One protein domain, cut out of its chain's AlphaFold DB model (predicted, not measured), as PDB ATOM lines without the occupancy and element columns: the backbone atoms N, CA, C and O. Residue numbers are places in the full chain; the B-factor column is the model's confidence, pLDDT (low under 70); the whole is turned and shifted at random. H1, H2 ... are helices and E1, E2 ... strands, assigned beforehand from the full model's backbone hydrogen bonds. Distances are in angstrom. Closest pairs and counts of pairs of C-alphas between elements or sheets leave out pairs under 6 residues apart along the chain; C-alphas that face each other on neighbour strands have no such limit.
ATOM      1  N   TRP A  10     -56.879   3.539 -32.616       93.62
ATOM      2  CA  TRP A  10     -55.841   2.558 -32.281       93.62
ATOM      3  C   TRP A  10     -54.652   2.598 -33.241       93.62
ATOM      4  O   TRP A  10     -53.512   2.668 -32.803       93.62
ATOM      5  N   LEU A  11     -54.907   2.610 -34.554       94.38
ATOM      6  CA  LEU A  11     -53.838   2.639 -35.556       94.38
ATOM      7  C   LEU A  11     -53.135   4.001 -35.611       94.38
ATOM      8  O   LEU A  11     -51.951   4.073 -35.933       94.38
ATOM      9  N   SER A  12     -53.843   5.085 -35.286       94.44
ATOM     10  CA  SER A  12     -53.258   6.428 -35.275       94.44
ATOM     11  C   SER A  12     -52.187   6.607 -34.195       94.44
ATOM     12  O   SER A  12     -51.231   7.348 -34.425       94.44
ATOM     13  N   GLY A  13     -52.327   5.907 -33.062       91.56
ATOM     14  CA  GLY A  13     -51.460   6.035 -31.887       91.56
ATOM     15  C   GLY A  13     -50.212   5.149 -31.883       91.56
ATOM     16  O   GLY A  13     -49.422   5.249 -30.955       91.56
ATOM     17  N   LEU A  14     -50.017   4.287 -32.886       91.56
ATOM     18  CA  LEU A  14     -48.842   3.411 -32.952       91.56
ATOM     19  C   LEU A  14     -47.597   4.201 -33.371       91.56
ATOM     20  O   LEU A  14     -47.640   4.921 -34.362       91.56
ATOM     21  N   ASP A  15     -46.464   4.038 -32.696       89.62
ATOM     22  CA  ASP A  15     -45.222   4.726 -33.089       89.62
ATOM     23  C   ASP A  15     -44.552   4.083 -34.315       89.62
ATOM     24  O   ASP A  15     -43.833   4.736 -35.075       89.62
ATOM     25  N   GLU A  16     -44.823   2.802 -34.560       88.31
ATOM     26  CA  GLU A  16     -44.201   2.040 -35.639       88.31
ATOM     27  C   GLU A  16     -44.793   2.337 -37.034       88.31
ATOM     28  O   GLU A  16     -45.968   2.703 -37.180       88.31
ATOM     29  N   PRO A  17     -44.001   2.188 -38.114       90.12
ATOM     30  CA  PRO A  17     -44.527   2.264 -39.469       90.12
ATOM     31  C   PRO A  17     -45.559   1.162 -39.727       90.12
ATOM     32  O   PRO A  17     -45.262  -0.027 -39.647       90.12
ATOM     33  N   LEU A  18     -46.765   1.560 -40.129       93.44
ATOM     34  CA  LEU A  18     -47.813   0.630 -40.540       93.44
ATOM     35  C   LEU A  18     -47.618   0.254 -42.006       93.44
ATOM     36  O   LEU A  18     -48.252   0.817 -42.898       93.44
ATOM     37  N   THR A  19     -46.698  -0.670 -42.264       93.00
ATOM     38  CA  THR A  19     -46.453  -1.197 -43.608       93.00
ATOM     39  C   THR A  19     -46.826  -2.672 -43.685       93.00
ATOM     40  O   THR A  19     -46.460  -3.426 -42.779       93.00
ATOM     41  N   PRO A  20     -47.497  -3.117 -44.763       93.75
ATOM     42  CA  PRO A  20     -47.711  -4.536 -45.012       93.75
ATOM     43  C   PRO A  20     -46.391  -5.300 -44.942       93.75
ATOM     44  O   PRO A  20     -45.361  -4.835 -45.440       93.75
ATOM     45  N   ARG A  21     -46.420  -6.477 -44.313       92.75
ATOM     46  CA  ARG A  21     -45.270  -7.386 -44.335       92.75
ATOM     47  C   ARG A  21     -45.039  -7.870 -45.772       92.75
ATOM     48  O   ARG A  21     -45.988  -7.884 -46.560       92.75
ATOM     49  N   PRO A  22     -43.804  -8.266 -46.136       93.69
ATOM     50  CA  PRO A  22     -43.552  -8.871 -47.434       93.69
ATOM     51  C   PRO A  22     -44.531 -10.014 -47.697       93.69
ATOM     52  O   PRO A  22     -44.810 -10.814 -46.802       93.69
ATOM     53  N   GLY A  23     -45.049 -10.074 -48.923       94.50
ATOM     54  CA  GLY A  23     -45.879 -11.193 -49.346       94.50
ATOM     55  C   GLY A  23     -45.118 -12.511 -49.224       94.50
ATOM     56  O   GLY A  23     -43.884 -12.539 -49.259       94.50
ATOM     57  N   LEU A  24     -45.864 -13.605 -49.091       94.31
ATOM     58  CA  LEU A  24     -45.279 -14.938 -49.077       94.31
ATOM     59  C   LEU A  24     -44.477 -15.146 -50.384       94.31
ATOM     60  O   LEU A  24     -45.032 -14.932 -51.463       94.31
ATOM     61  N   PRO A  25     -43.185 -15.520 -50.319       91.75
ATOM     62  CA  PRO A  25     -42.297 -15.506 -51.485       91.75
ATOM     63  C   PRO A  25     -42.596 -16.611 -52.513       91.75
ATOM     64  O   PRO A  25     -42.001 -16.622 -53.587       91.75
ATOM     65  N   GLY A  26     -43.497 -17.536 -52.190       93.38
ATOM     66  CA  GLY A  26     -43.906 -18.660 -53.020       93.38
ATOM     67  C   GLY A  26     -44.693 -19.666 -52.191       93.38
ATOM     68  O   GLY A  26     -45.150 -19.347 -51.093       93.38
ATOM     69  N   ASP A  27     -44.828 -20.883 -52.698       95.38
ATOM     70  CA  ASP A  27     -45.474 -21.962 -51.957       95.38
ATOM     71  C   ASP A  27     -44.682 -22.288 -50.681       95.38
ATOM     72  O   ASP A  27     -43.448 -22.301 -50.679       95.38
ATOM     73  N   THR A  28     -45.395 -22.550 -49.585       95.81
ATOM     74  CA  THR A  28     -44.801 -22.974 -48.314       95.81
ATOM     75  C   THR A  28     -45.613 -24.102 -47.706       95.81
ATOM     76  O   THR A  28     -46.843 -24.100 -47.764       95.81
ATOM     77  N   ASP A  29     -44.920 -25.021 -47.049       97.12
ATOM     78  CA  ASP A  29     -45.550 -26.005 -46.183       97.12
ATOM     79  C   ASP A  29     -45.834 -25.383 -44.811       97.12
ATOM     80  O   ASP A  29     -44.995 -24.669 -44.251       97.12
ATOM     81  N   ALA A  30     -47.005 -25.683 -44.259       97.75
ATOM     82  CA  ALA A  30     -47.423 -25.299 -42.918       97.75
ATOM     83  C   ALA A  30     -48.166 -26.468 -42.276       97.75
ATOM     84  O   ALA A  30     -48.856 -27.217 -42.968       97.75
ATOM     85  N   ASP A  31     -48.061 -26.594 -40.959       98.44
ATOM     86  CA  ASP A  31     -48.873 -27.557 -40.213       98.44
ATOM     87  C   ASP A  31     -50.263 -26.958 -39.945       98.44
ATOM     88  O   ASP A  31     -51.277 -27.654 -40.001       98.44
ATOM     89  N   VAL A  32     -50.323 -25.631 -39.755       98.56
ATOM     90  CA  VAL A  32     -51.567 -24.854 -39.687       98.56
ATOM     91  C   VAL A  32     -51.427 -23.561 -40.492       98.56
ATOM     92  O   VAL A  32     -50.519 -22.764 -40.256       98.56
ATOM     93  N   ALA A  33     -52.357 -23.320 -41.415       98.19
ATOM     94  CA  ALA A  33     -52.479 -22.056 -42.139       98.19
ATOM     95  C   ALA A  33     -53.684 -21.256 -41.617       98.19
ATOM     96  O   ALA A  33     -54.817 -21.740 -41.635       98.19
ATOM     97  N   ILE A  34     -53.444 -20.026 -41.168       98.56
ATOM     98  CA  ILE A  34     -54.448 -19.110 -40.619       98.56
ATOM     99  C   ILE A  34     -54.629 -17.948 -41.593       98.56
ATOM    100  O   ILE A  34     -53.671 -17.258 -41.937       98.56
ATOM    101  N   VAL A  35     -55.868 -17.707 -42.018       97.81
ATOM    102  CA  VAL A  35     -56.212 -16.595 -42.914       97.81
ATOM    103  C   VAL A  35     -56.831 -15.460 -42.100       97.81
ATOM    104  O   VAL A  35     -57.969 -15.559 -41.644       97.81
ATOM    105  N   GLY A  36     -56.075 -14.375 -41.948       98.06
ATOM    106  CA  GLY A  36     -56.446 -13.146 -41.251       98.06
ATOM    107  C   GLY A  36     -55.654 -12.927 -39.961       98.06
ATOM    108  O   GLY A  36     -55.684 -13.754 -39.053       98.06
ATOM    109  N   ALA A  37     -55.013 -11.763 -39.840       97.81
ATOM    110  CA  ALA A  37     -54.280 -11.339 -38.643       97.81
ATOM    111  C   ALA A  37     -55.115 -10.385 -37.764       97.81
ATOM    112  O   ALA A  37     -54.649  -9.334 -37.324       97.81
ATOM    113  N   GLY A  38     -56.384 -10.735 -37.539       97.69
ATOM    114  CA  GLY A  38     -57.223 -10.133 -36.494       97.69
ATOM    115  C   GLY A  38     -57.076 -10.866 -35.157       97.69
ATOM    116  O   GLY A  38     -56.321 -11.832 -35.067       97.69
ATOM    117  N   TYR A  39     -57.847 -10.462 -34.139       95.94
ATOM    118  CA  TYR A  39     -57.813 -11.078 -32.805       95.94
ATOM    119  C   TYR A  39     -57.956 -12.594 -32.880       95.94
ATOM    120  O   TYR A  39     -57.054 -13.290 -32.450       95.94
ATOM    121  N   THR A  40     -59.009 -13.123 -33.508       96.50
ATOM    122  CA  THR A  40     -59.221 -14.578 -33.589       96.50
ATOM    123  C   THR A  40     -58.043 -15.318 -34.225       96.50
ATOM    124  O   THR A  40     -57.633 -16.353 -33.710       96.50
ATOM    125  N   GLY A  41     -57.479 -14.796 -35.319       98.31
ATOM    126  CA  GLY A  41     -56.366 -15.443 -36.017       98.31
ATOM    127  C   GLY A  41     -55.071 -15.418 -35.207       98.31
ATOM    128  O   GLY A  41     -54.429 -16.452 -35.047       98.31
ATOM    129  N   LEU A  42     -54.721 -14.262 -34.641       97.50
ATOM    130  CA  LEU A  42     -53.514 -14.108 -33.825       97.50
ATOM    131  C   LEU A  42     -53.617 -14.855 -32.492       97.50
ATOM    132  O   LEU A  42     -52.655 -15.500 -32.092       97.50
ATOM    133  N   TRP A  43     -54.786 -14.841 -31.850       97.19
ATOM    134  CA  TRP A  43     -55.049 -15.613 -30.633       97.19
ATOM    135  C   TRP A  43     -54.917 -17.110 -30.923       97.19
ATOM    136  O   TRP A  43     -54.210 -17.814 -30.217       97.19
ATOM    137  N   THR A  44     -55.504 -17.591 -32.025       98.25
ATOM    138  CA  THR A  44     -55.355 -18.996 -32.446       98.25
ATOM    139  C   THR A  44     -53.887 -19.358 -32.668       98.25
ATOM    140  O   THR A  44     -53.434 -20.383 -32.166       98.25
ATOM    141  N   ALA A  45     -53.130 -18.519 -33.381       98.25
ATOM    142  CA  ALA A  45     -51.703 -18.741 -33.607       98.25
ATOM    143  C   ALA A  45     -50.915 -18.814 -32.288       98.25
ATOM    144  O   ALA A  45     -50.066 -19.689 -32.138       98.25
ATOM    145  N   TRP A  46     -51.226 -17.929 -31.339       96.88
ATOM    146  CA  TRP A  46     -50.570 -17.863 -30.036       96.88
ATOM    147  C   TRP A  46     -50.815 -19.129 -29.200       96.88
ATOM    148  O   TRP A  46     -49.847 -19.769 -28.803       96.88
ATOM    149  N   TYR A  47     -52.069 -19.578 -29.033       97.31
ATOM    150  CA  TYR A  47     -52.348 -20.813 -28.273       97.31
ATOM    151  C   TYR A  47     -51.809 -22.068 -28.960       97.31
ATOM    152  O   TYR A  47     -51.434 -23.019 -28.280       97.31
ATOM    153  N   LEU A  48     -51.761 -22.102 -30.298       98.44
ATOM    154  CA  LEU A  48     -51.127 -23.212 -31.013       98.44
ATOM    155  C   LEU A  48     -49.623 -23.262 -30.733       98.44
ATOM    156  O   LEU A  48     -49.103 -24.338 -30.457       98.44
ATOM    157  N   ALA A  49     -48.948 -22.111 -30.768       97.06
ATOM    158  CA  ALA A  49     -47.524 -22.019 -30.465       97.06
ATOM    159  C   ALA A  49     -47.213 -22.342 -28.993       97.06
ATOM    160  O   ALA A  49     -46.179 -22.944 -28.714       97.06
ATOM    161  N   GLU A  50     -48.100 -21.980 -28.059       96.00
ATOM    162  CA  GLU A  50     -47.982 -22.353 -26.642       96.00
ATOM    163  C   GLU A  50     -48.176 -23.864 -26.434       96.00
ATOM    164  O   GLU A  50     -47.406 -24.498 -25.713       96.00
ATOM    165  N   ALA A  51     -49.187 -24.456 -27.081       97.94
ATOM    166  CA  ALA A  51     -49.516 -25.872 -26.927       97.94
ATOM    167  C   ALA A  51     -48.482 -26.802 -27.576       97.94
ATOM    168  O   ALA A  51     -48.166 -27.854 -27.016       97.94
ATOM    169  N   ASP A  52     -47.969 -26.432 -28.751       98.25
ATOM    170  CA  ASP A  52     -46.928 -27.173 -29.457       98.25
ATOM    171  C   ASP A  52     -46.000 -26.210 -30.226       98.25
ATOM    172  O   ASP A  52     -46.277 -25.838 -31.372       98.25
ATOM    173  N   PRO A  53     -44.848 -25.845 -29.630       97.25
ATOM    174  CA  PRO A  53     -43.869 -24.955 -30.252       97.25
ATOM    175  C   PRO A  53     -43.223 -25.507 -31.530       97.25
ATOM    176  O   PRO A  53     -42.481 -24.786 -32.197       97.25
ATOM    177  N   THR A  54     -43.435 -26.787 -31.858       98.06
ATOM    178  CA  THR A  54     -42.892 -27.401 -33.076       98.06
ATOM    179  C   THR A  54     -43.771 -27.162 -34.302       98.06
ATOM    180  O   THR A  54     -43.292 -27.329 -35.427       98.06
ATOM    181  N   LEU A  55     -45.022 -26.722 -34.109       98.44
ATOM    182  CA  LEU A  55     -45.942 -26.418 -35.200       98.44
ATOM    183  C   LEU A  55     -45.444 -25.240 -36.039       98.44
ATOM    184  O   LEU A  55     -45.245 -24.120 -35.561       98.44
ATOM    185  N   ARG A  56     -45.356 -25.460 -37.348       97.94
ATOM    186  CA  ARG A  56     -45.177 -24.400 -38.340       97.94
ATOM    187  C   ARG A  56     -46.530 -23.763 -38.620       97.94
ATOM    188  O   ARG A  56     -47.252 -24.196 -39.522       97.94
ATOM    189  N   VAL A  57     -46.881 -22.737 -37.847       98.38
ATOM    190  CA  VAL A  57     -48.093 -21.945 -38.093       98.38
ATOM    191  C   VAL A  57     -47.785 -20.745 -38.990       98.38
ATOM    192  O   VAL A  57     -46.902 -19.933 -38.711       98.38
ATOM    193  N   VAL A  58     -48.531 -20.639 -40.090       97.69
ATOM    194  CA  VAL A  58     -48.422 -19.551 -41.068       97.69
ATOM    195  C   VAL A  58     -49.671 -18.686 -40.980       97.69
ATOM    196  O   VAL A  58     -50.777 -19.167 -41.217       97.69
ATOM    197  N   VAL A  59     -49.502 -17.400 -40.667       98.00
ATOM    198  CA  VAL A  59     -50.588 -16.408 -40.659       98.00
ATOM    199  C   VAL A  59     -50.494 -15.552 -41.917       98.00
ATOM    200  O   VAL A  59     -49.488 -14.882 -42.148       98.00
ATOM    201  N   LEU A  60     -51.553 -15.557 -42.723       97.44
ATOM    202  CA  LEU A  60     -51.665 -14.773 -43.950       97.44
ATOM    203  C   LEU A  60     -52.631 -13.613 -43.734       97.44
ATOM    204  O   LEU A  60     -53.798 -13.821 -43.413       97.44
ATOM    205  N   GLU A  61     -52.159 -12.391 -43.956       97.44
ATOM    206  CA  GLU A  61     -52.957 -11.168 -43.884       97.44
ATOM    207  C   GLU A  61     -52.818 -10.393 -45.191       97.44
ATOM    208  O   GLU A  61     -51.726 -10.293 -45.748       97.44
TER     209      GLU A  61
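Overview. This is residues 10 to 61 of the 186 residues of the protein "FAD-dependent oxidoreductase" of Micromonospora aurantiaca (UniProt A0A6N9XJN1). What is the main picture? A very small parallel sheet of two strands, E1 and E2, has the one helix H1 packed over one face, and a long stretch with no named element, residues 10 to 31, arches away from this small unit; its residues 10 to 19 stick out. What is it built of? The printed part has 52 residues, with one named helix and two named strands in the order E1, H1, E2 along the chain; the sheet's order is E1, E2, and the class is mixed, helices and strands, with under half of the residues in named elements. How compact is it? The whole is loose, with a radius of gyration of the C-alphas of 13.0 A and spans of 34 by 27 by 15 A.

Arrangement. How do the two strands pair? E1, residues 32 to 35, and E2, residues 57 to 60, are parallel neighbours with 17 degrees between their directions. C-alphas 34 and 59 face each other at 4.7 A, and N 34 and O 58 at 2.8 A and N 58 and O 32 at 2.9 A are within hydrogen-bond range. Where is the helix? H1, residues 39 to 51, has its closest C-alphas to E2 at Ala 45 and Val 57, 6.6 A apart, and to E1 at Gly 41 and Ile 34, 6.2 A apart. In H1 every O i to N i+4 pair is within hydrogen-bond range. What do the three make together? E1, H1 and E2 form a strand-helix-strand unit, two parallel neighbour strands with a helix between them along the chain, and its crossover is right-handed.

Along the chain. Where does the sheet begin and end? E1 runs from Val 32, with its C-alpha at (-51.567, -24.854, -39.687), to Val 35, over 10.0 A. E2 runs from Val 57 to Leu 60, with C-alpha 60 at (-51.665, -14.773, -43.950), over 9.9 A. Where is the helix found? H1 begins at Tyr 39, with its C-alpha at (-57.813, -11.078, -32.805), and reaches Ala 51 after 18.0 A.

Size, cuts and confidence. How large is it? The two C-alphas farthest apart, those of Gly 13 and Asp 29, are 35.6 A apart. What remains without the stretch that stands free, residues 10 to 19? The body of 42 residues spans 28 by 22 by 13 A, with a radius of gyration of 10.5 A. Are there cuts, long links or weak places? The printed part has no cut, and the links E1 to H1 and H1 to E2 are tight. The mean pLDDT of the printed part is 96.0, and no printed residue is under 70.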